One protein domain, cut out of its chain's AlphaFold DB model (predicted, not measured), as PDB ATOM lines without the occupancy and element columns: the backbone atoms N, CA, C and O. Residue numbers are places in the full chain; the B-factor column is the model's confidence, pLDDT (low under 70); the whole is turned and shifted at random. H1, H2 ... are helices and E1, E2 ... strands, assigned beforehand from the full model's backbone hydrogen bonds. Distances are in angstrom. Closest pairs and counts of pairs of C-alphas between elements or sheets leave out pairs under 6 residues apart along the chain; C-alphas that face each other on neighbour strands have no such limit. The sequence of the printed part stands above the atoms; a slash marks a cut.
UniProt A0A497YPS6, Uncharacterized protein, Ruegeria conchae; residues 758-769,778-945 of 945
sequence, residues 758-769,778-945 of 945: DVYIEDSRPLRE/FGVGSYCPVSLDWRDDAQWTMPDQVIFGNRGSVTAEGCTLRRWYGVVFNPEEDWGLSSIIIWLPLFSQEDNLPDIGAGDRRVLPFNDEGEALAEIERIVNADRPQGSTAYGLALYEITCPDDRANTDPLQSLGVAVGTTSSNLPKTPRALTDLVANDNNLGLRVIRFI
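This is residues 758 to 769 and 778 to 945 of the 945 residues of an uncharacterized protein of Ruegeria conchae (UniProt A0A497YPS6). Largely loops wrap round a twisted antiparallel sheet, E4-E3-E6-E7, with H2 and H3 packed on it and E1 of a small antiparallel sheet, E1-E2-E5, near E7. Three helices and seven strands, E1 E2 E3 H1 E4 E5 H2 E6 H3 E7, hold only 68 of 180 printed residues, a mixed class. It is compact, radius of gyration of the C-alphas 15.9 A, spanning 51 by 38 by 32 A.

Find C-alpha 759 at (14.434, 27.265, -27.536), opening E1, 759 to 761. Next come E2, 803 to 806; E3, 816 to 825, 30.1 A; H1, 829 to 832; E4, 845 to 848; E5, 857 to 859; H2, 866 to 879, 19.8 A; E6, 886 to 895, 29.2 A; H3, 924 to 931; and E7, 937 to 944, ending at (12.148, -1.325, -38.849).

Look at N 820 and O 891 of E3 and E6, 2.9 A. H2 is on the sheet, height 8.9 A; H3 too, 7.9 A. H2 and H3 have every O i to N i+4 pair within hydrogen-bond range.

Residues 770 to 777 are cut, gap 8.0 A. H1 to E4 and E6 to H3 are long links. Confidence is under 70 at ten residues.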
ATOM      1  N   ASP A 758      16.326  31.080 -26.468       96.75
ATOM      2  CA  ASP A 758      17.062  30.027 -27.185       96.75
ATOM      3  C   ASP A 758      16.337  28.701 -26.933       96.75
ATOM      4  O   ASP A 758      16.621  27.991 -25.957       96.75
ATOM      5  N   VAL A 759      15.291  28.438 -27.721       97.38
ATOM      6  CA  VAL A 759      14.434  27.265 -27.536       97.38
ATOM      7  C   VAL A 759      15.010  26.065 -28.266       97.38
ATOM      8  O   VAL A 759      15.430  26.140 -29.412       97.38
ATOM      9  N   TYR A 760      15.004  24.912 -27.604       97.62
ATOM     10  CA  TYR A 760      15.618  23.706 -28.145       97.62
ATOM     11  C   TYR A 760      14.717  22.484 -28.002       97.62
ATOM     12  O   TYR A 760      13.899  22.400 -27.081       97.62
ATOM     13  N   ILE A 761      14.927  21.506 -28.878       96.94
ATOM     14  CA  ILE A 761      14.516  20.113 -28.709       96.94
ATOM     15  C   ILE A 761      15.759  19.327 -28.281       96.94
ATOM     16  O   ILE A 761      16.846  19.507 -28.823       96.94
ATOM     17  N   GLU A 762      15.638  18.502 -27.245       95.62
ATOM     18  CA  GLU A 762      16.777  17.759 -26.705       95.62
ATOM     19  C   GLU A 762      17.145  16.583 -27.617       95.62
ATOM     20  O   GLU A 762      16.323  15.703 -27.883       95.62
ATOM     21  N   ASP A 763      18.397  16.570 -28.064       95.19
ATOM     22  CA  ASP A 763      19.001  15.475 -28.813       95.19
ATOM     23  C   ASP A 763      19.755  14.495 -27.888       95.19
ATOM     24  O   ASP A 763      19.643  14.535 -26.660       95.19
ATOM     25  N   SER A 764      20.522  13.577 -28.478       95.38
ATOM     26  CA  SER A 764      21.337  12.594 -27.755       95.38
ATOM     27  C   SER A 764      22.815  13.005 -27.626       95.38
ATOM     28  O   SER A 764      23.668  12.153 -27.334       95.38
ATOM     29  N   ARG A 765      23.160  14.285 -27.846       95.00
ATOM     30  CA  ARG A 765      24.544  14.774 -27.785       95.00
ATOM     31  C   ARG A 765      25.062  14.806 -26.341       95.00
ATOM     32  O   ARG A 765      24.317  15.046 -25.389       95.00
ATOM     33  N   PRO A 766      26.372  14.585 -26.122       94.81
ATOM     34  CA  PRO A 766      26.938  14.652 -24.784       94.81
ATOM     35  C   PRO A 766      27.022  16.104 -24.298       94.81
ATOM     36  O   PRO A 766      27.585  16.967 -24.959       94.81
ATOM     37  N   LEU A 767      26.575  16.365 -23.068       94.31
ATOM     38  CA  LEU A 767      26.543  17.716 -22.474       94.31
ATOM     39  C   LEU A 767      27.933  18.301 -22.123       94.31
ATOM     40  O   LEU A 767      28.021  19.335 -21.455       94.31
ATOM     41  N   ARG A 768      29.022  17.607 -22.483       92.19
ATOM     42  CA  ARG A 768      30.418  17.946 -22.163       92.19
ATOM     43  C   ARG A 768      31.412  17.215 -23.069       92.19
ATOM     44  O   ARG A 768      31.166  16.068 -23.433       92.19
ATOM     45  N   GLU A 769      32.578  17.814 -23.294       89.00
ATOM     46  CA  GLU A 769      33.724  17.169 -23.954       89.00
ATOM     47  C   GLU A 769      35.027  17.311 -23.143       89.00
ATOM     48  O   GLU A 769      35.086  18.014 -22.129       89.00
ATOM     49  N   PHE A 778      29.002  21.981 -21.881       90.69
ATOM     50  CA  PHE A 778      28.200  22.839 -22.758       90.69
ATOM     51  C   PHE A 778      26.765  23.029 -22.246       90.69
ATOM     52  O   PHE A 778      26.173  24.085 -22.433       90.69
ATOM     53  N   GLY A 779      26.214  22.012 -21.569       91.19
ATOM     54  CA  GLY A 779      24.809  21.994 -21.150       91.19
ATOM     55  C   GLY A 779      23.853  21.449 -22.219       91.19
ATOM     56  O   GLY A 779      24.274  20.989 -23.280       91.19
ATOM     57  N   VAL A 780      22.559  21.439 -21.891       92.12
ATOM     58  CA  VAL A 780      21.466  20.983 -22.774       92.12
ATOM     59  C   VAL A 780      21.192  21.991 -23.893       92.12
ATOM     60  O   VAL A 780      21.478  23.174 -23.724       92.12
ATOM     61  N   GLY A 781      20.659  21.523 -25.027       91.69
ATOM     62  CA  GLY A 781      20.355  22.370 -26.190       91.69
ATOM     63  C   GLY A 781      21.587  22.941 -26.901       91.69
ATOM     64  O   GLY A 781      21.476  23.961 -27.573       91.69
ATOM     65  N   SER A 782      22.763  22.328 -26.716       93.75
ATOM     66  CA  SER A 782      24.045  22.802 -27.248       93.75
ATOM     67  C   SER A 782      24.581  21.906 -28.368       93.75
ATOM     68  O   SER A 782      24.395  20.690 -28.364       93.75
ATOM     69  N   TYR A 783      25.327  22.495 -29.302       95.25
ATOM     70  CA  TYR A 783      25.809  21.827 -30.517       95.25
ATOM     71  C   TYR A 783      27.110  21.036 -30.305       95.25
ATOM     72  O   TYR A 783      28.031  21.093 -31.122       95.25
ATOM     73  N   CYS A 784      27.213  20.309 -29.187       94.75
ATOM     74  CA  CYS A 784      28.393  19.507 -28.866       94.75
ATOM     75  C   CYS A 784      28.785  18.603 -30.058       94.75
ATOM     76  O   CYS A 784      27.920  17.876 -30.563       94.75
ATOM     77  N   PRO A 785      30.044  18.632 -30.542       94.88
ATOM     78  CA  PRO A 785      30.390  17.923 -31.762       94.88
ATOM     79  C   PRO A 785      30.291  16.405 -31.594       94.88
ATOM     80  O   PRO A 785      30.770  15.834 -30.615       94.88
ATOM     81  N   VAL A 786      29.665  15.764 -32.577       95.31
ATOM     82  CA  VAL A 786      29.421  14.318 -32.650       95.31
ATOM     83  C   VAL A 786      29.535  13.862 -34.105       95.31
ATOM     84  O   VAL A 786      29.575  14.687 -35.020       95.31
ATOM     85  N   SER A 787      29.559  12.551 -34.339       95.50
ATOM     86  CA  SER A 787      29.474  12.026 -35.703       95.50
ATOM     87  C   SER A 787      28.095  12.294 -36.315       95.50
ATOM     88  O   SER A 787      27.081  12.086 -35.649       95.50
ATOM     89  N   LEU A 788      28.052  12.725 -37.582       95.38
ATOM     90  CA  LEU A 788      26.819  13.010 -38.334       95.38
ATOM     91  C   LEU A 788      26.429  11.865 -39.290       95.38
ATOM     92  O   LEU A 788      25.987  12.104 -40.420       95.38
ATOM     93  N   ASP A 789      26.636  10.630 -38.833       91.44
ATOM     94  CA  ASP A 789      26.258   9.390 -39.517       91.44
ATOM     95  C   ASP A 789      24.879   8.863 -39.058       91.44
ATOM     96  O   ASP A 789      24.283   9.382 -38.113       91.44
ATOM     97  N   TRP A 790      24.353   7.847 -39.746       90.69
ATOM     98  CA  TRP A 790      23.003   7.296 -39.535       90.69
ATOM     99  C   TRP A 790      22.978   5.965 -38.748       90.69
ATOM    100  O   TRP A 790      22.028   5.186 -38.876       90.69
ATOM    101  N   ARG A 791      23.996   5.665 -37.924       83.25
ATOM    102  CA  ARG A 791      24.058   4.426 -37.115       83.25
ATOM    103  C   ARG A 791      23.042   4.380 -35.968       83.25
ATOM    104  O   ARG A 791      22.362   5.358 -35.662       83.25
ATOM    105  N   ASP A 792      22.925   3.205 -35.343       76.12
ATOM    106  CA  ASP A 792      22.002   2.931 -34.228       76.12
ATOM    107  C   ASP A 792      22.171   3.892 -33.036       76.12
ATOM    108  O   ASP A 792      21.211   4.136 -32.310       76.12
ATOM    109  N   ASP A 793      23.369   4.454 -32.850       82.69
ATOM    110  CA  ASP A 793      23.760   5.373 -31.781       82.69
ATOM    111  C   ASP A 793      23.981   6.828 -32.254       82.69
ATOM    112  O   ASP A 793      24.674   7.597 -31.588       82.69
ATOM    113  N   ALA A 794      23.381   7.224 -33.387       91.62
ATOM    114  CA  ALA A 794      23.492   8.557 -33.989       91.62
ATOM    115  C   ALA A 794      23.118   9.702 -33.020       91.62
ATOM    116  O   ALA A 794      21.953  10.081 -32.873       91.62
ATOM    117  N   GLN A 795      24.127  10.298 -32.379       94.81
ATOM    118  CA  GLN A 795      23.942  11.208 -31.242       94.81
ATOM    119  C   GLN A 795      23.278  12.551 -31.589       94.81
ATOM    120  O   GLN A 795      22.752  13.215 -30.704       94.81
ATOM    121  N   TRP A 796      23.282  12.952 -32.862       94.94
ATOM    122  CA  TRP A 796      22.587  14.151 -33.349       94.94
ATOM    123  C   TRP A 796      21.063  13.961 -33.480       94.94
ATOM    124  O   TRP A 796      20.355  14.912 -33.800       94.94
ATOM    125  N   THR A 797      20.553  12.745 -33.252       95.50
ATOM    126  CA  THR A 797      19.116  12.429 -33.241       95.50
ATOM    127  C   THR A 797      18.550  12.456 -31.818       95.50
ATOM    128  O   THR A 797      19.280  12.310 -30.833       95.50
ATOM    129  N   MET A 798      17.240  12.659 -31.691       93.19
ATOM    130  CA  MET A 798      16.566  12.754 -30.390       93.19
ATOM    131  C   MET A 798      16.166  11.379 -29.824       93.19
ATOM    132  O   MET A 798      15.872  10.460 -30.596       93.19
ATOM    133  N   PRO A 799      16.088  11.231 -28.488       89.06
ATOM    134  CA  PRO A 799      15.557  10.027 -27.852       89.06
ATOM    135  C   PRO A 799      14.042   9.856 -28.083       89.06
ATOM    136  O   PRO A 799      13.346  10.769 -28.525       89.06
ATOM    137  N   ASP A 800      13.499   8.689 -27.709       84.81
ATOM    138  CA  ASP A 800      12.069   8.349 -27.858       84.81
ATOM    139  C   ASP A 800      11.106   9.389 -27.253       84.81
ATOM    140  O   ASP A 800       9.991   9.586 -27.745       84.81
ATOM    141  N   GLN A 801      11.527  10.027 -26.156       87.50
ATOM    142  CA  GLN A 801      10.765  11.055 -25.462       87.50
ATOM    143  C   GLN A 801      11.102  12.434 -26.030       87.50
ATOM    144  O   GLN A 801      12.230  12.901 -25.901       87.50
ATOM    145  N   VAL A 802      10.093  13.119 -26.567       89.25
ATOM    146  CA  VAL A 802      10.233  14.504 -27.024       89.25
ATOM    147  C   VAL A 802      10.342  15.431 -25.815       89.25
ATOM    148  O   VAL A 802       9.397  15.569 -25.031       89.25
ATOM    149  N   ILE A 803      11.507  16.052 -25.664       93.62
ATOM    150  CA  ILE A 803      11.812  17.016 -24.608       93.62
ATOM    151  C   ILE A 803      12.202  18.320 -25.283       93.62
ATOM    152  O   ILE A 803      12.988  18.314 -26.223       93.62
ATOM    153  N   PHE A 804      11.647  19.422 -24.803       94.50
ATOM    154  CA  PHE A 804      11.940  20.761 -25.289       94.50
ATOM    155  C   PHE A 804      12.187  21.700 -24.109       94.50
ATOM    156  O   PHE A 804      11.731  21.448 -22.989       94.50
ATOM    157  N   GLY A 805      12.920  22.778 -24.333       96.50
ATOM    158  CA  GLY A 805      13.267  23.724 -23.282       96.50
ATOM    159  C   GLY A 805      13.726  25.062 -23.829       96.50
ATOM    160  O   GLY A 805      13.627  25.313 -25.025       96.50
ATOM    161  N   ASN A 806      14.217  25.912 -22.935       97.56
ATOM    162  CA  ASN A 806      14.773  27.218 -23.265       97.56
ATOM    163  C   ASN A 806      16.106  27.393 -22.525       97.56
ATOM    164  O   ASN A 806      16.148  27.344 -21.294       97.56
ATOM    165  N   ARG A 807      17.203  27.530 -23.274       95.88
ATOM    166  CA  ARG A 807      18.569  27.732 -22.767       95.88
ATOM    167  C   ARG A 807      18.840  29.203 -22.416       95.88
ATOM    168  O   ARG A 807      19.783  29.478 -21.675       95.88
ATOM    169  N   GLY A 808      18.009  30.111 -22.928       94.62
ATOM    170  CA  GLY A 808      18.116  31.556 -22.770       94.62
ATOM    171  C   GLY A 808      17.752  32.084 -21.379       94.62
ATOM    172  O   GLY A 808      17.391  31.342 -20.460       94.62
ATOM    173  N   SER A 809      17.886  33.403 -21.226       93.88
ATOM    174  CA  SER A 809      17.709  34.137 -19.964       93.88
ATOM    175  C   SER A 809      16.314  34.764 -19.781       93.88
ATOM    176  O   SER A 809      15.938  35.128 -18.662       93.88
ATOM    177  N   VAL A 810      15.521  34.818 -20.854       94.00
ATOM    178  CA  VAL A 810      14.162  35.371 -20.950       94.00
ATOM    179  C   VAL A 810      13.175  34.248 -21.297       94.00
ATOM    180  O   VAL A 810      13.541  33.249 -21.911       94.00
ATOM    181  N   THR A 811      11.916  34.375 -20.874       95.25
ATOM    182  CA  THR A 811      10.838  33.438 -21.238       95.25
ATOM    183  C   THR A 811      10.575  33.466 -22.745       95.25
ATOM    184  O   THR A 811      10.373  34.535 -23.307       95.25
ATOM    185  N   ALA A 812      10.505  32.296 -23.377       95.38
ATOM    186  CA  ALA A 812      10.069  32.160 -24.760       95.38
ATOM    187  C   ALA A 812       8.535  32.208 -24.821       95.38
ATOM    188  O   ALA A 812       7.870  31.293 -24.326       95.38
ATOM    189  N   GLU A 813       7.973  33.261 -25.408       93.94
ATOM    190  CA  GLU A 813       6.525  33.451 -25.563       93.94
ATOM    191  C   GLU A 813       6.064  33.093 -26.985       93.94
ATOM    192  O   GLU A 813       6.845  33.119 -27.937       93.94
ATOM    193  N   GLY A 814       4.792  32.716 -27.151       92.38
ATOM    194  CA  GLY A 814       4.216  32.471 -28.485       92.38
ATOM    195  C   GLY A 814       4.850  31.300 -29.255       92.38
ATOM    196  O   GLY A 814       4.855  31.296 -30.484       92.38
ATOM    197  N   CYS A 815       5.403  30.319 -28.538       94.19
ATOM    198  CA  CYS A 815       6.038  29.139 -29.117       94.19
ATOM    199  C   CYS A 815       5.028  28.260 -29.876       94.19
ATOM    200  O   CYS A 815       3.948  27.949 -29.370       94.19
ATOM    201  N   THR A 816       5.419  27.769 -31.048       93.38
ATOM    202  CA  THR A 816       4.656  26.800 -31.851       93.38
ATOM    203  C   THR A 816       5.481  25.540 -32.097       93.38
ATOM    204  O   THR A 816       6.712  25.586 -32.101       93.38
ATOM    205  N   LEU A 817       4.804  24.404 -32.268       91.81
ATOM    206  CA  LEU A 817       5.410  23.104 -32.548       91.81
ATOM    207  C   LEU A 817       4.866  22.545 -33.862       91.81
ATOM    208  O   LEU A 817       3.691  22.172 -33.929       91.81
ATOM    209  N   ARG A 818       5.729  22.442 -34.879       91.06
ATOM    210  CA  ARG A 818       5.417  21.814 -36.171       91.06
ATOM    211  C   ARG A 818       5.980  20.392 -36.235       91.06
ATOM    212  O   ARG A 818       7.004  20.089 -35.622       91.06
ATOM    213  N   ARG A 819       5.278  19.492 -36.932       89.62
ATOM    214  CA  ARG A 819       5.640  18.063 -37.043       89.62
ATOM    215  C   ARG A 819       5.470  17.543 -38.461       89.62
ATOM    216  O   ARG A 819       4.465  17.853 -39.101       89.62
ATOM    217  N   TRP A 820       6.384  16.680 -38.899       92.06
ATOM    218  CA  TRP A 820       6.289  15.947 -40.163       92.06
ATOM    219  C   TRP A 820       6.763  14.505 -40.007       92.06
ATOM    220  O   TRP A 820       7.742  14.228 -39.316       92.06
ATOM    221  N   TYR A 821       6.101  13.592 -40.716       92.94
ATOM    222  CA  TYR A 821       6.425  12.168 -40.707       92.94
ATOM    223  C   TYR A 821       6.861  11.701 -42.093       92.94
ATOM    224  O   TYR A 821       6.330  12.161 -43.107       92.94
ATOM    225  N   GLY A 822       7.815  10.780 -42.144       94.44
ATOM    226  CA  GLY A 822       8.343  10.248 -43.396       94.44
ATOM    227  C   GLY A 822       8.949   8.861 -43.249       94.44
ATOM    228  O   GLY A 822       9.017   8.303 -42.155       94.44
ATOM    229  N   VAL A 823       9.401   8.304 -44.365       95.56
ATOM    230  CA  VAL A 823      10.131   7.034 -44.418       95.56
ATOM    231  C   VAL A 823      11.301   7.143 -45.387       95.56
ATOM    232  O   VAL A 823      11.214   7.835 -46.402       95.56
ATOM    233  N   VAL A 824      12.397   6.459 -45.075       95.31
ATOM    234  CA  VAL A 824      13.557   6.321 -45.956       95.31
ATOM    235  C   VAL A 824      14.125   4.906 -45.879       95.31
ATOM    236  O   VAL A 824      14.080   4.257 -44.832       95.31
ATOM    237  N   PHE A 825      14.651   4.428 -47.003       93.94
ATOM    238  CA  PHE A 825      15.355   3.151 -47.116       93.94
ATOM    239  C   PHE A 825      16.847   3.416 -47.312       93.94
ATOM    240  O   PHE A 825      17.189   4.380 -47.997       93.94
ATOM    241  N   ASN A 826      17.715   2.592 -46.720       91.12
ATOM    242  CA  ASN A 826      19.178   2.711 -46.811       91.12
ATOM    243  C   ASN A 826      19.740   4.140 -46.587       91.12
ATOM    244  O   ASN A 826      20.507   4.631 -47.417       91.12
ATOM    245  N   PRO A 827      19.371   4.877 -45.521       91.38
ATOM    246  CA  PRO A 827      19.876   6.238 -45.323       91.38
ATOM    247  C   PRO A 827      21.373   6.310 -44.976       91.38
ATOM    248  O   PRO A 827      21.973   7.368 -45.138       91.38
ATOM    249  N   GLU A 828      21.972   5.205 -44.524       88.88
ATOM    250  CA  GLU A 828      23.417   5.065 -44.315       88.88
ATOM    251  C   GLU A 828      24.239   4.790 -45.592       88.88
ATOM    252  O   GLU A 828      25.463   4.903 -45.546       88.88
ATOM    253  N   GLU A 829      23.614   4.444 -46.725       87.06
ATOM    254  CA  GLU A 829      24.333   4.237 -47.992       87.06
ATOM    255  C   GLU A 829      24.707   5.576 -48.654       87.06
ATOM    256  O   GLU A 829      23.992   6.573 -48.535       87.06
ATOM    257  N   ASP A 830      25.849   5.601 -49.352       84.44
ATOM    258  CA  ASP A 830      26.359   6.741 -50.134       84.44
ATOM    259  C   ASP A 830      26.300   8.096 -49.397       84.44
ATOM    260  O   ASP A 830      25.902   9.113 -49.970       84.44
ATOM    261  N   TRP A 831      26.642   8.109 -48.103       88.19
ATOM    262  CA  TRP A 831      26.571   9.282 -47.214       88.19
ATOM    263  C   TRP A 831      25.184   9.940 -47.109       88.19
ATOM    264  O   TRP A 831      25.068  11.094 -46.684       88.19
ATOM    265  N   GLY A 832      24.122   9.225 -47.484       87.94
ATOM    266  CA  GLY A 832      22.765   9.749 -47.522       87.94
ATOM    267  C   GLY A 832      22.479  10.658 -48.722       87.94
ATOM    268  O   GLY A 832      21.579  11.493 -48.629       87.94
ATOM    269  N   LEU A 833      23.249  10.545 -49.813       88.00
ATOM    270  CA  LEU A 833      23.103  11.362 -51.029       88.00
ATOM    271  C   LEU A 833      22.110  10.777 -52.049       88.00
ATOM    272  O   LEU A 833      21.447  11.530 -52.764       88.00
ATOM    273  N   SER A 834      22.018   9.447 -52.140       85.56
ATOM    274  CA  SER A 834      21.216   8.724 -53.141       85.56
ATOM    275  C   SER A 834      19.807   8.375 -52.662       85.56
ATOM    276  O   SER A 834      18.850   8.432 -53.438       85.56
ATOM    277  N   SER A 835      19.680   8.030 -51.383       89.44
ATOM    278  CA  SER A 835      18.423   7.635 -50.751       89.44
ATOM    279  C   SER A 835      17.424   8.792 -50.686       89.44
ATOM    280  O   SER A 835      17.771   9.931 -50.371       89.44
ATOM    281  N   ILE A 836      16.155   8.497 -50.980       92.25
ATOM    282  CA  ILE A 836      15.074   9.490 -51.059       92.25
ATOM    283  C   ILE A 836      14.171   9.365 -49.834       92.25
ATOM    284  O   ILE A 836      13.670   8.281 -49.531       92.25
ATOM    285  N   ILE A 837      13.914  10.490 -49.167       94.75
ATOM    286  CA  ILE A 837      12.930  10.580 -48.087       94.75
ATOM    287  C   ILE A 837      11.531  10.756 -48.686       94.75
ATOM    288  O   ILE A 837      11.264  11.695 -49.439       94.75
ATOM    289  N   ILE A 838      10.616   9.867 -48.308       93.50
ATOM    290  CA  ILE A 838       9.200   9.919 -48.668       93.50
ATOM    291  C   ILE A 838       8.440  10.549 -47.496       93.50
ATOM    292  O   ILE A 838       8.106   9.875 -46.522       93.50
ATOM    293  N   TRP A 839       8.178  11.853 -47.580       93.38
ATOM    294  CA  TRP A 839       7.364  12.578 -46.597       93.38
ATOM    295  C   TRP A 839       5.869  12.305 -46.781       93.38
ATOM    296  O   TRP A 839       5.371  12.277 -47.908       93.38
ATOM    297  N   LEU A 840       5.138  12.161 -45.676       89.94
ATOM    298  CA  LEU A 840       3.704  11.879 -45.658       89.94
ATOM    299  C   LEU A 840       2.906  13.195 -45.537       89.94
ATOM    300  O   LEU A 840       2.785  13.739 -44.439       89.94
ATOM    301  N   PRO A 841       2.323  13.732 -46.629       78.94
ATOM    302  CA  PRO A 841       1.716  15.070 -46.632       78.94
ATOM    303  C   PRO A 841       0.420  15.180 -45.812       78.94
ATOM    304  O   PRO A 841      -0.065  16.283 -45.599       78.94
ATOM    305  N   LEU A 842      -0.164  14.053 -45.389       66.00
ATOM    306  CA  LEU A 842      -1.412  14.007 -44.619       66.00
ATOM    307  C   LEU A 842      -1.208  14.183 -43.106       66.00
ATOM    308  O   LEU A 842      -2.190  14.351 -42.388       66.00
ATOM    309  N   PHE A 843       0.039  14.146 -42.626       64.81
ATOM    310  CA  PHE A 843       0.373  14.176 -41.201       64.81
ATOM    311  C   PHE A 843       1.292  15.358 -40.864       64.81
ATOM    312  O   PHE A 843       2.368  15.179 -40.298       64.81
ATOM    313  N   SER A 844       0.875  16.573 -41.221       62.56
ATOM    314  CA  SER A 844       1.419  17.793 -40.621       62.56
ATOM    315  C   SER A 844       0.487  18.301 -39.521       62.56
ATOM    316  O   SER A 844      -0.735  18.324 -39.675       62.56
ATOM    317  N   GLN A 845       1.073  18.685 -38.391       71.38
ATOM    318  CA  GLN A 845       0.378  19.286 -37.253       71.38
ATOM    319  C   GLN A 845       1.145  20.527 -36.806       71.38
ATOM    320  O   GLN A 845       2.375  20.536 -36.857       71.38
ATOM    321  N   GLU A 846       0.406  21.538 -36.363       80.75
ATOM    322  CA  GLU A 846       0.921  22.775 -35.782       80.75
ATOM    323  C   GLU A 846       0.146  23.030 -34.488       80.75
ATOM    324  O   GLU A 846      -1.068  23.239 -34.518       80.75
ATOM    325  N   ASP A 847       0.841  22.951 -33.354       84.88
ATOM    326  CA  ASP A 847       0.271  23.160 -32.024       84.88
ATOM    327  C   ASP A 847       0.897  24.394 -31.366       84.88
ATOM    328  O   ASP A 847       2.118  24.554 -31.366       84.88
ATOM    329  N   ASN A 848       0.077  25.228 -30.722       89.00
ATOM    330  CA  ASN A 848       0.582  26.261 -29.816       89.00
ATOM    331  C   ASN A 848       1.117  25.605 -28.536       89.00
ATOM    332  O   ASN A 848       0.412  24.823 -27.891       89.00
ATOM    333  N   LEU A 849       2.338  25.956 -28.140       89.56
ATOM    334  CA  LEU A 849       2.931  25.545 -26.871       89.56
ATOM    335  C   LEU A 849       2.699  26.614 -25.789       89.56
ATOM    336  O   LEU A 849       2.604  27.800 -26.099       89.56
ATOM    337  N   PRO A 850       2.632  26.228 -24.502       90.69
ATOM    338  CA  PRO A 850       2.680  27.187 -23.403       90.69
ATOM    339  C   PRO A 850       4.086  27.789 -23.264       90.69
ATOM    340  O   PRO A 850       5.069  27.047 -23.338       90.69
ATOM    341  N   ASP A 851       4.161  29.087 -22.960       94.00
ATOM    342  CA  ASP A 851       5.401  29.873 -22.826       94.00
ATOM    343  C   ASP A 851       6.461  29.166 -21.969       94.00
ATOM    344  O   ASP A 851       6.138  28.613 -20.909       94.00
ATOM    345  N   ILE A 852       7.717  29.154 -22.416       95.81
ATOM    346  CA  ILE A 852       8.801  28.339 -21.849       95.81
ATOM    347  C   ILE A 852       9.746  29.240 -21.056       95.81
ATOM    348  O   ILE A 852      10.485  30.041 -21.629       95.81
ATOM    349  N   GLY A 853       9.726  29.114 -19.725       96.56
ATOM    350  CA  GLY A 853      10.540  29.950 -18.844       96.56
ATOM    351  C   GLY A 853      12.041  29.779 -19.089       96.56
ATOM    352  O   GLY A 853      12.487  28.740 -19.570       96.56
ATOM    353  N   ALA A 854      12.831  30.790 -18.736       95.38
ATOM    354  CA  ALA A 854      14.290  30.716 -18.804       95.38
ATOM    355  C   ALA A 854      14.825  29.501 -18.017       95.38
ATOM    356  O   ALA A 854      14.566  29.361 -16.818       95.38
ATOM    357  N   GLY A 855      15.550  28.603 -18.690       92.88
ATOM    358  CA  GLY A 855      16.044  27.347 -18.116       92.88
ATOM    359  C   GLY A 855      14.996  26.238 -17.924       92.88
ATOM    360  O   GLY A 855      15.341  25.186 -17.377       92.88
ATOM    361  N   ASP A 856      13.737  26.424 -18.348       95.56
ATOM    362  CA  ASP A 856      12.724  25.363 -18.289       95.56
ATOM    363  C   ASP A 856      13.083  24.197 -19.219       95.56
ATOM    364  O   ASP A 856      13.613  24.365 -20.320       95.56
ATOM    365  N   ARG A 857      12.692  22.993 -18.791       94.31
ATOM    366  CA  ARG A 857      12.796  21.749 -19.556       94.31
ATOM    367  C   ARG A 857      11.513  20.946 -19.381       94.31
ATOM    368  O   ARG A 857      11.133  20.609 -18.258       94.31
ATOM    369  N   ARG A 858      10.829  20.646 -20.483       92.75
ATOM    370  CA  ARG A 858       9.471  20.094 -20.514       92.75
ATOM    371  C   ARG A 858       9.413  18.864 -21.412       92.75
ATOM    372  O   ARG A 858      10.008  18.825 -22.479       92.75
ATOM    373  N   VAL A 859       8.674  17.854 -20.968       90.44
ATOM    374  CA  VAL A 859       8.343  16.671 -21.772       90.44
ATOM    375  C   VAL A 859       7.053  16.961 -22.527       90.44
ATOM    376  O   VAL A 859       6.086  17.393 -21.897       90.44
ATOM    377  N   LEU A 860       6.995  16.688 -23.833       82.12
ATOM    378  CA  LEU A 860       5.728  16.752 -24.560       82.12
ATOM    379  C   LEU A 860       4.897  15.478 -24.283       82.12
ATOM    380  O   LEU A 860       5.369  14.370 -24.554       82.12
ATOM    381  N   PRO A 861       3.669  15.585 -23.742       66.44
ATOM    382  CA  PRO A 861       2.827  14.424 -23.465       66.44
ATOM    383  C   PRO A 861       2.129  13.929 -24.746       66.44
ATOM    384  O   PRO A 861       1.007  14.332 -25.044       66.44
ATOM    385  N   PHE A 862       2.782  13.046 -25.506       61.28
ATOM    386  CA  PHE A 862       2.211  12.466 -26.730       61.28
ATOM    387  C   PHE A 862       1.188  11.348 -26.481       61.28
ATOM    388  O   PHE A 862       1.403  10.479 -25.639       61.28
ATOM    389  N   ASN A 863       0.130  11.332 -27.303       54.81
ATOM    390  CA  ASN A 863      -0.779  10.189 -27.497       54.81
ATOM    391  C   ASN A 863      -1.159   9.926 -28.980       54.81
ATOM    392  O   ASN A 863      -1.573   8.811 -29.285       54.81
ATOM    393  N   ASP A 864      -1.001  10.892 -29.899       61.97
ATOM    394  CA  ASP A 864      -1.677  10.871 -31.218       61.97
ATOM    395  C   ASP A 864      -0.785  10.546 -32.439       61.97
ATOM    396  O   ASP A 864      -1.216  10.669 -33.582       61.97
ATOM    397  N   GLU A 865       0.449  10.073 -32.246       78.75
ATOM    398  CA  GLU A 865       1.332   9.706 -33.375       78.75
ATOM    399  C   GLU A 865       0.953   8.369 -34.042       78.75
ATOM    400  O   GLU A 865       1.448   8.038 -35.120       78.75
ATOM    401  N   GLY A 866       0.077   7.582 -33.405       81.44
ATOM    402  CA  GLY A 866      -0.198   6.191 -33.773       81.44
ATOM    403  C   GLY A 866      -0.677   5.984 -35.214       81.44
ATOM    404  O   GLY A 866      -0.318   4.977 -35.820       81.44
ATOM    405  N   GLU A 867      -1.433   6.925 -35.789       85.75
ATOM    406  CA  GLU A 867      -1.888   6.826 -37.185       85.75
ATOM    407  C   GLU A 867      -0.744   7.040 -38.186       85.75
ATOM    408  O   GLU A 867      -0.613   6.273 -39.140       85.75
ATOM    409  N   ALA A 868       0.127   8.025 -37.941       88.12
ATOM    410  CA  ALA A 868       1.290   8.283 -38.788       88.12
ATOM    411  C   ALA A 868       2.299   7.123 -38.717       88.12
ATOM    412  O   ALA A 868       2.812   6.684 -39.744       88.12
ATOM    413  N   LEU A 869       2.535   6.576 -37.517       87.69
ATOM    414  CA  LEU A 869       3.417   5.422 -37.329       87.69
ATOM    415  C   LEU A 869       2.867   4.148 -37.989       87.69
ATOM    416  O   LEU A 869       3.630   3.424 -38.626       87.69
ATOM    417  N   ALA A 870       1.555   3.905 -37.905       90.00
ATOM    418  CA  ALA A 870       0.912   2.785 -38.591       90.00
ATOM    419  C   ALA A 870       0.985   2.915 -40.124       90.00
ATOM    420  O   ALA A 870       1.144   1.911 -40.818       90.00
ATOM    421  N   GLU A 871       0.907   4.134 -40.670       92.38
ATOM    422  CA  GLU A 871       1.073   4.370 -42.109       92.38
ATOM    423  C   GLU A 871       2.532   4.198 -42.564       92.38
ATOM    424  O   GLU A 871       2.770   3.579 -43.603       92.38
ATOM    425  N   ILE A 872       3.516   4.653 -41.774       92.94
ATOM    426  CA  ILE A 872       4.937   4.343 -42.020       92.94
ATOM    427  C   ILE A 872       5.141   2.823 -42.033       92.94
ATOM    428  O   ILE A 872       5.695   2.293 -42.994       92.94
ATOM    429  N   GLU A 873       4.656   2.106 -41.014       93.06
ATOM    430  CA  GLU A 873       4.757   0.645 -40.941       93.06
ATOM    431  C   GLU A 873       4.089  -0.032 -42.153       93.06
ATOM    432  O   GLU A 873       4.627  -0.995 -42.708       93.06
ATOM    433  N   ARG A 874       2.946   0.486 -42.624       93.62
ATOM    434  CA  ARG A 874       2.272  -0.006 -43.835       93.62
ATOM    435  C   ARG A 874       3.130   0.181 -45.090       93.62
ATOM    436  O   ARG A 874       3.173  -0.730 -45.915       93.62
ATOM    437  N   ILE A 875       3.781   1.334 -45.251       92.19
ATOM    438  CA  ILE A 875       4.655   1.622 -46.402       92.19
ATOM    439  C   ILE A 875       5.910   0.748 -46.346       92.19
ATOM    440  O   ILE A 875       6.235   0.090 -47.330       92.19
ATOM    441  N   VAL A 876       6.565   0.646 -45.186       92.38
ATOM    442  CA  VAL A 876       7.732  -0.231 -45.005       92.38
ATOM    443  C   VAL A 876       7.384  -1.687 -45.332       92.38
ATOM    444  O   VAL A 876       8.105  -2.333 -46.085       92.38
ATOM    445  N   ASN A 877       6.257  -2.206 -44.844       90.06
ATOM    446  CA  ASN A 877       5.842  -3.583 -45.131       90.06
ATOM    447  C   ASN A 877       5.428  -3.830 -46.596       90.06
ATOM    448  O   ASN A 877       5.416  -4.984 -47.028       90.06
ATOM    449  N   ALA A 878       5.062  -2.789 -47.350       91.38
ATOM    450  CA  ALA A 878       4.657  -2.900 -48.751       91.38
ATOM    451  C   ALA A 878       5.829  -2.719 -49.731       91.38
ATOM    452  O   ALA A 878       5.947  -3.486 -50.687       91.38
ATOM    453  N   ASP A 879       6.681  -1.724 -49.476       90.31
ATOM    454  CA  ASP A 879       7.573  -1.138 -50.481       90.31
ATOM    455  C   ASP A 879       9.075  -1.320 -50.168       90.31
ATOM    456  O   ASP A 879       9.908  -1.029 -51.028       90.31
ATOM    457  N   ARG A 880       9.450  -1.827 -48.977       89.00
ATOM    458  CA  ARG A 880      10.858  -2.032 -48.570       89.00
ATOM    459  C   ARG A 880      11.603  -2.977 -49.531       89.00
ATOM    460  O   ARG A 880      11.244  -4.156 -49.622       89.00
ATOM    461  N   PRO A 881      12.688  -2.529 -50.196       87.25
ATOM    462  CA  PRO A 881      13.515  -3.396 -51.033       87.25
ATOM    463  C   PRO A 881      14.114  -4.576 -50.252       87.25
ATOM    464  O   PRO A 881      14.516  -4.439 -49.095       87.25
ATOM    465  N   GLN A 882      14.226  -5.749 -50.879       85.44
ATOM    466  CA  GLN A 882      14.762  -6.935 -50.206       85.44
ATOM    467  C   GLN A 882      16.215  -6.710 -49.750       85.44
ATOM    468  O   GLN A 882      17.103  -6.526 -50.576       85.44
ATOM    469  N   GLY A 883      16.453  -6.801 -48.438       83.31
ATOM    470  CA  GLY A 883      17.778  -6.618 -47.832       83.31
ATOM    471  C   GLY A 883      18.134  -5.174 -47.462       83.31
ATOM    472  O   GLY A 883      19.200  -4.972 -46.895       83.31
ATOM    473  N   SER A 884      17.255  -4.204 -47.734       87.31
ATOM    474  CA  SER A 884      17.425  -2.809 -47.298       87.31
ATOM    475  C   SER A 884      17.163  -2.615 -45.801       87.31
ATOM    476  O   SER A 884      16.391  -3.366 -45.187       87.31
ATOM    477  N   THR A 885      17.741  -1.569 -45.219       90.56
ATOM    478  CA  THR A 885      17.256  -0.976 -43.966       90.56
ATOM    479  C   THR A 885      16.066  -0.059 -44.258       90.56
ATOM    480  O   THR A 885      15.894   0.432 -45.375       90.56
ATOM    481  N   ALA A 886      15.199   0.149 -43.268       92.94
ATOM    482  CA  ALA A 886      14.019   0.998 -43.403       92.94
ATOM    483  C   ALA A 886      13.802   1.794 -42.115       92.94
ATOM    484  O   ALA A 886      13.555   1.203 -41.061       92.94
ATOM    485  N   TYR A 887      13.902   3.121 -42.189       93.94
ATOM    486  CA  TYR A 887      13.701   4.008 -41.045       93.94
ATOM    487  C   TYR A 887      12.455   4.874 -41.260       93.94
ATOM    488  O   TYR A 887      12.316   5.559 -42.274       93.94
ATOM    489  N   GLY A 888      11.562   4.864 -40.275       94.06
ATOM    490  CA  GLY A 888      10.549   5.893 -40.091       94.06
ATOM    491  C   GLY A 888      11.171   7.140 -39.478       94.06
ATOM    492  O   GLY A 888      12.052   7.046 -38.625       94.06
ATOM    493  N   LEU A 889      10.700   8.302 -39.903       94.56
ATOM    494  CA  LEU A 889      11.188   9.605 -39.476       94.56
ATOM    495  C   LEU A 889      10.034  10.378 -38.841       94.56
ATOM    496  O   LEU A 889       8.954  10.455 -39.428       94.56
ATOM    497  N   ALA A 890      10.277  10.977 -37.679       93.12
ATOM    498  CA  ALA A 890       9.441  12.035 -37.123       93.12
ATOM    499  C   ALA A 890      10.327  13.265 -36.890       93.12
ATOM    500  O   ALA A 890      11.221  13.238 -36.042       93.12
ATOM    501  N   LEU A 891      10.114  14.302 -37.699       94.44
ATOM    502  CA  LEU A 891      10.789  15.591 -37.601       94.44
ATOM    503  C   LEU A 891       9.892  16.549 -36.817       94.44
ATOM    504  O   LEU A 891       8.733  16.753 -37.185       94.44
ATOM    505  N   TYR A 892      10.444  17.139 -35.766       94.31
ATOM    506  CA  TYR A 892       9.810  18.147 -34.927       94.31
ATOM    507  C   TYR A 892      10.565  19.465 -35.065       94.31
ATOM    508  O   TYR A 892      11.789  19.474 -35.181       94.31
ATOM    509  N   GLU A 893       9.829  20.563 -34.999       95.19
ATOM    510  CA  GLU A 893      10.354  21.924 -34.980       95.19
ATOM    511  C   GLU A 893       9.655  22.716 -33.881       95.19
ATOM    512  O   GLU A 893       8.424  22.750 -33.852       95.19
ATOM    513  N   ILE A 894      10.424  23.395 -33.030       95.50
ATOM    514  CA  ILE A 894       9.913  24.429 -32.129       95.50
ATOM    515  C   ILE A 894      10.340  25.819 -32.616       95.50
ATOM    516  O   ILE A 894      11.523  26.088 -32.774       95.50
ATOM    517  N   THR A 895       9.393  26.725 -32.844       94.75
ATOM    518  CA  THR A 895       9.710  28.092 -33.293       94.75
ATOM    519  C   THR A 895       8.916  29.133 -32.509       94.75
ATOM    520  O   THR A 895       7.742  28.919 -32.189       94.75
ATOM    521  N   CYS A 896       9.552  30.255 -32.171       93.69
ATOM    522  CA  CYS A 896       8.938  31.391 -31.484       93.69
ATOM    523  C   CYS A 896       9.457  32.720 -32.071       93.69
ATOM    524  O   CYS A 896      10.451  32.709 -32.791       93.69
ATOM    525  N   PRO A 897       8.807  33.874 -31.827       91.44
ATOM    526  CA  PRO A 897       9.202  35.132 -32.464       91.44
ATOM    527  C   PRO A 897      10.648  35.563 -32.183       91.44
ATOM    528  O   PRO A 897      11.302  36.051 -33.102       91.44
ATOM    529  N   ASP A 898      11.134  35.373 -30.956       91.56
ATOM    530  CA  ASP A 898      12.470  35.798 -30.507       91.56
ATOM    531  C   ASP A 898      13.574  34.739 -30.705       91.56
ATOM    532  O   ASP A 898      14.746  35.031 -30.491       91.56
ATOM    533  N   ASP A 899      13.209  33.524 -31.120       95.00
ATOM    534  CA  ASP A 899      14.133  32.490 -31.593       95.00
ATOM    535  C   ASP A 899      13.393  31.562 -32.560       95.00
ATOM    536  O   ASP A 899      12.609  30.685 -32.163       95.00
ATOM    537  N   ARG A 900      13.610  31.795 -33.856       94.50
ATOM    538  CA  ARG A 900      12.947  31.036 -34.913       94.50
ATOM    539  C   ARG A 900      13.812  29.892 -35.409       94.50
ATOM    540  O   ARG A 900      15.009  30.068 -35.637       94.50
ATOM    541  N   ALA A 901      13.192  28.750 -35.683       95.69
ATOM    542  CA  ALA A 901      13.850  27.652 -36.389       95.69
ATOM    543  C   ALA A 901      14.272  28.074 -37.809       95.69
ATOM    544  O   ALA A 901      13.587  28.864 -38.463       95.69
ATOM    545  N   ASN A 902      15.345  27.492 -38.338       95.31
ATOM    546  CA  ASN A 902      15.867  27.745 -39.688       95.31
ATOM    547  C   ASN A 902      14.823  27.439 -40.781       95.31
ATOM    548  O   ASN A 902      14.836  28.017 -41.870       95.31
ATOM    549  N   THR A 903      13.900  26.529 -40.474       94.12
ATOM    550  CA  THR A 903      12.769  26.103 -41.303       94.12
ATOM    551  C   THR A 903      11.513  26.971 -41.165       94.12
ATOM    552  O   THR A 903      10.554  26.746 -41.911       94.12
ATOM    553  N   ASP A 904      11.474  27.959 -40.267       92.94
ATOM    554  CA  ASP A 904      10.334  28.871 -40.106       92.94
ATOM    555  C   ASP A 904      10.126  29.707 -41.395       92.94
ATOM    556  O   ASP A 904      11.058  30.369 -41.861       92.94
ATOM    557  N   PRO A 905       8.929  29.724 -42.015       89.50
ATOM    558  CA  PRO A 905       8.672  30.546 -43.200       89.50
ATOM    559  C   PRO A 905       8.889  32.050 -42.961       89.50
ATOM    560  O   PRO A 905       9.258  32.762 -43.895       89.50
ATOM    561  N   LEU A 906       8.714  32.538 -41.729       88.94
ATOM    562  CA  LEU A 906       8.940  33.937 -41.363       88.94
ATOM    563  C   LEU A 906      10.433  34.287 -41.276       88.94
ATOM    564  O   LEU A 906      10.781  35.439 -41.532       88.94
ATOM    565  N   GLN A 907      11.328  33.313 -41.054       87.12
ATOM    566  CA  GLN A 907      12.774  33.542 -41.184       87.12
ATOM    567  C   GLN A 907      13.172  33.947 -42.610       87.12
ATOM    568  O   GLN A 907      14.189  34.613 -42.770       87.12
ATOM    569  N   SER A 908      12.413  33.591 -43.659       87.62
ATOM    570  CA  SER A 908      12.780  33.870 -45.064       87.62
ATOM    571  C   SER A 908      14.184  33.365 -45.463       87.62
ATOM    572  O   SER A 908      14.913  34.055 -46.174       87.62
ATOM    573  N   LEU A 909      14.581  32.181 -44.985       91.12
ATOM    574  CA  LEU A 909      15.846  31.519 -45.342       91.12
ATOM    575  C   LEU A 909      15.662  30.542 -46.517       91.12
ATOM    576  O   LEU A 909      14.566  30.032 -46.748       91.12
ATOM    577  N   GLY A 910      16.744  30.204 -47.229       85.19
ATOM    578  CA  GLY A 910      16.721  29.259 -48.365       85.19
ATOM    579  C   GLY A 910      16.349  27.804 -48.013       85.19
ATOM    580  O   GLY A 910      16.108  26.976 -48.903       85.19
ATOM    581  N   VAL A 911      16.286  27.491 -46.716       90.50
ATOM    582  CA  VAL A 911      15.814  26.217 -46.146       90.50
ATOM    583  C   VAL A 911      14.450  26.315 -45.455       90.50
ATOM    584  O   VAL A 911      13.977  25.322 -44.908       90.50
ATOM    585  N   ALA A 912      13.779  27.469 -45.525       90.38
ATOM    586  CA  ALA A 912      12.463  27.659 -44.932       90.38
ATOM    587  C   ALA A 912      11.407  26.709 -45.535       90.38
ATOM    588  O   ALA A 912      11.272  26.544 -46.757       90.38
ATOM    589  N   VAL A 913      10.613  26.096 -44.658       86.81
ATOM    590  CA  VAL A 913       9.583  25.112 -44.991       86.81
ATOM    591  C   VAL A 913       8.219  25.757 -44.780       86.81
ATOM    592  O   VAL A 913       7.828  26.100 -43.662       86.81
ATOM    593  N   GLY A 914       7.472  25.924 -45.873       74.94
ATOM    594  CA  GLY A 914       6.092  26.406 -45.820       74.94
ATOM    595  C   GLY A 914       5.140  25.406 -45.151       74.94
ATOM    596  O   GLY A 914       5.539  24.372 -44.625       74.94
ATOM    597  N   THR A 915       3.837  25.656 -45.238       64.62
ATOM    598  CA  THR A 915       2.799  24.776 -44.659       64.62
ATOM    599  C   THR A 915       2.636  23.422 -45.372       64.62
ATOM    600  O   THR A 915       1.756  22.638 -45.023       64.62
ATOM    601  N   THR A 916       3.475  23.117 -46.369       67.44
ATOM    602  CA  THR A 916       3.441  21.868 -47.147       67.44
ATOM    603  C   THR A 916       4.808  21.186 -47.157       67.44
ATOM    604  O   THR A 916       5.850  21.838 -47.153       67.44
ATOM    605  N   SER A 917       4.815  19.853 -47.222       72.62
ATOM    606  CA  SER A 917       6.033  19.027 -47.205       72.62
ATOM    607  C   SER A 917       6.912  19.139 -48.463       72.62
ATOM    608  O   SER A 917       7.945  18.478 -48.542       72.62
ATOM    609  N   SER A 918       6.550  19.967 -49.452       75.19
ATOM    610  CA  SER A 918       7.263  20.093 -50.735       75.19
ATOM    611  C   SER A 918       8.701  20.600 -50.607       75.19
ATOM    612  O   SER A 918       9.539  20.280 -51.456       75.19
ATOM    613  N   ASN A 919       8.965  21.390 -49.563       82.62
ATOM    614  CA  ASN A 919      10.240  22.070 -49.328       82.62
ATOM    615  C   ASN A 919      11.124  21.351 -48.296       82.62
ATOM    616  O   ASN A 919      12.258  21.775 -48.087       82.62
ATOM    617  N   LEU A 920      10.633  20.271 -47.676       90.50
ATOM    618  CA  LEU A 920      11.424  19.467 -46.742       90.50
ATOM    619  C   LEU A 920      12.644  18.834 -47.441       90.50
ATOM    620  O   LEU A 920      12.600  18.575 -48.653       90.50
ATOM    621  N   PRO A 921      13.724  18.530 -46.695       92.94
ATOM    622  CA  PRO A 921      14.879  17.810 -47.221       92.94
ATOM    623  C   PRO A 921      14.482  16.503 -47.911       92.94
ATOM    624  O   PRO A 921      13.737  15.696 -47.360       92.94
ATOM    625  N   LYS A 922      14.979  16.286 -49.133       92.19
ATOM    626  CA  LYS A 922      14.621  15.114 -49.954       92.19
ATOM    627  C   LYS A 922      15.576  13.934 -49.785       92.19
ATOM    628  O   LYS A 922      15.230  12.833 -50.198       92.19
ATOM    629  N   THR A 923      16.740  14.160 -49.184       93.62
ATOM    630  CA  THR A 923      17.791  13.161 -48.963       93.62
ATOM    631  C   THR A 923      18.206  13.149 -47.486       93.62
ATOM    632  O   THR A 923      18.131  14.196 -46.831       93.62
ATOM    633  N   PRO A 924      18.653  12.003 -46.937       95.00
ATOM    634  CA  PRO A 924      19.169  11.908 -45.574       95.00
ATOM    635  C   PRO A 924      20.280  12.912 -45.267       95.00
ATOM    636  O   PRO A 924      20.233  13.528 -44.207       95.00
ATOM    637  N   ARG A 925      21.222  13.151 -46.193       93.56
ATOM    638  CA  ARG A 925      22.310  14.126 -45.996       93.56
ATOM    639  C   ARG A 925      21.774  15.531 -45.734       93.56
ATOM    640  O   ARG A 925      22.131  16.136 -44.728       93.56
ATOM    641  N   ALA A 926      20.858  16.005 -46.581       93.62
ATOM    642  CA  ALA A 926      20.244  17.323 -46.430       93.62
ATOM    643  C   ALA A 926      19.366  17.427 -45.169       93.62
ATOM    644  O   ALA A 926      19.232  18.511 -44.608       93.62
ATOM    645  N   LEU A 927      18.771  16.319 -44.707       95.81
ATOM    646  CA  LEU A 927      18.044  16.289 -43.434       95.81
ATOM    647  C   LEU A 927      19.002  16.378 -42.240       95.81
ATOM    648  O   LEU A 927      18.738  17.136 -41.311       95.81
ATOM    649  N   THR A 928      20.122  15.653 -42.271       95.94
ATOM    650  CA  THR A 928      21.152  15.741 -41.230       95.94
ATOM    651  C   THR A 928      21.793  17.124 -41.192       95.94
ATOM    652  O   THR A 928      21.969  17.657 -40.107       95.94
ATOM    653  N   ASP A 929      22.103  17.737 -42.337       94.50
ATOM    654  CA  ASP A 929      22.681  19.092 -42.389       94.50
ATOM    655  C   ASP A 929      21.751  20.160 -41.804       94.50
ATOM    656  O   ASP A 929      22.220  21.154 -41.258       94.50
ATOM    657  N   LEU A 930      20.440  19.950 -41.911       95.06
ATOM    658  CA  LEU A 930      19.436  20.846 -41.359       95.06
ATOM    659  C   LEU A 930      19.271  20.635 -39.846       95.06
ATOM    660  O   LEU A 930      19.425  21.572 -39.072       95.06
ATOM    661  N   VAL A 931      19.006  19.395 -39.417       96.81
ATOM    662  CA  VAL A 931      18.713  19.062 -38.009       96.81
ATOM    663  C   VAL A 931      19.954  19.147 -37.123       96.81
ATOM    664  O   VAL A 931      19.872  19.572 -35.977       96.81
ATOM    665  N   ALA A 932      21.133  18.768 -37.623       96.31
ATOM    666  CA  ALA A 932      22.345  18.810 -36.811       96.31
ATOM    667  C   ALA A 932      22.773  20.242 -36.448       96.31
ATOM    668  O   ALA A 932      23.513  20.401 -35.477       96.31
ATOM    669  N   ASN A 933      22.319  21.247 -37.204       96.69
ATOM    670  CA  ASN A 933      22.778  22.631 -37.116       96.69
ATOM    671  C   ASN A 933      21.696  23.620 -36.633       96.69
ATOM    672  O   ASN A 933      21.931  24.828 -36.622       96.69
ATOM    673  N   ASP A 934      20.547  23.111 -36.179       97.31
ATOM    674  CA  ASP A 934      19.471  23.894 -35.567       97.31
ATOM    675  C   ASP A 934      18.926  23.169 -34.326       97.31
ATOM    676  O   ASP A 934      18.294  22.120 -34.439       97.31
ATOM    677  N   ASN A 935      19.179  23.706 -33.130       96.81
ATOM    678  CA  ASN A 935      18.725  23.121 -31.865       96.81
ATOM    679  C   ASN A 935      17.198  23.193 -31.702       96.81
ATOM    680  O   ASN A 935      16.635  22.434 -30.914       96.81
ATOM    681  N   ASN A 936      16.515  24.018 -32.495       97.56
ATOM    682  CA  ASN A 936      15.059  24.063 -32.597       97.56
ATOM    683  C   ASN A 936      14.469  22.836 -33.316       97.56
ATOM    684  O   ASN A 936      13.250  22.633 -33.290       97.56
ATOM    685  N   LEU A 937      15.305  22.019 -33.968       97.31
ATOM    686  CA  LEU A 937      14.895  20.830 -34.707       97.31
ATOM    687  C   LEU A 937      15.269  19.547 -33.967       97.31
ATOM    688  O   LEU A 937      16.380  19.370 -33.482       97.31
ATOM    689  N   GLY A 938      14.335  18.599 -33.950       96.19
ATOM    690  CA  GLY A 938      14.555  17.254 -33.428       96.19
ATOM    691  C   GLY A 938      14.133  16.208 -34.448       96.19
ATOM    692  O   GLY A 938      13.023  16.266 -34.974       96.19
ATOM    693  N   LEU A 939      14.996  15.227 -34.715       96.12
ATOM    694  CA  LEU A 939      14.663  14.073 -35.550       96.12
ATOM    695  C   LEU A 939      14.647  12.801 -34.711       96.12
ATOM    696  O   LEU A 939      15.700  12.364 -34.246       96.12
ATOM    697  N   ARG A 940      13.478  12.166 -34.581       93.56
ATOM    698  CA  ARG A 940      13.353  10.811 -34.031       93.56
ATOM    699  C   ARG A 940      13.373   9.799 -35.171       93.56
ATOM    700  O   ARG A 940      12.582   9.897 -36.113       93.56
ATOM    701  N   VAL A 941      14.254   8.807 -35.058       92.88
ATOM    702  CA  VAL A 941      14.449   7.744 -36.052       92.88
ATOM    703  C   VAL A 941      13.883   6.429 -35.517       92.88
ATOM    704  O   VAL A 941      14.273   5.962 -34.452       92.88
ATOM    705  N   ILE A 942      12.965   5.818 -36.262       90.31
ATOM    706  CA  ILE A 942      12.246   4.595 -35.882       90.31
ATOM    707  C   ILE A 942      12.687   3.472 -36.817       90.31
ATOM    708  O   ILE A 942      12.340   3.460 -37.996       90.31
ATOM    709  N   ARG A 943      13.482   2.531 -36.307       88.25
ATOM    710  CA  ARG A 943      14.112   1.478 -37.116       88.25
ATOM    711  C   ARG A 943      13.177   0.277 -37.280       88.25
ATOM    712  O   ARG A 943      12.754  -0.316 -36.289       88.25
ATOM    713  N   PHE A 944      12.898  -0.111 -38.523       84.19
ATOM    714  CA  PHE A 944      12.148  -1.325 -38.849       84.19
ATOM    715  C   PHE A 944      13.127  -2.444 -39.228       84.19
ATOM    716  O   PHE A 944      13.807  -2.364 -40.253       84.19
ATOM    717  N   ILE A 945      13.201  -3.472 -38.377       65.19
ATOM    718  CA  ILE A 945      14.113  -4.623 -38.516       65.19
ATOM    719  C   ILE A 945      13.578  -5.598 -39.564       65.19
ATOM    720  O   ILE A 945      12.458  -6.117 -39.384       65.19
TER     721      ILE A 945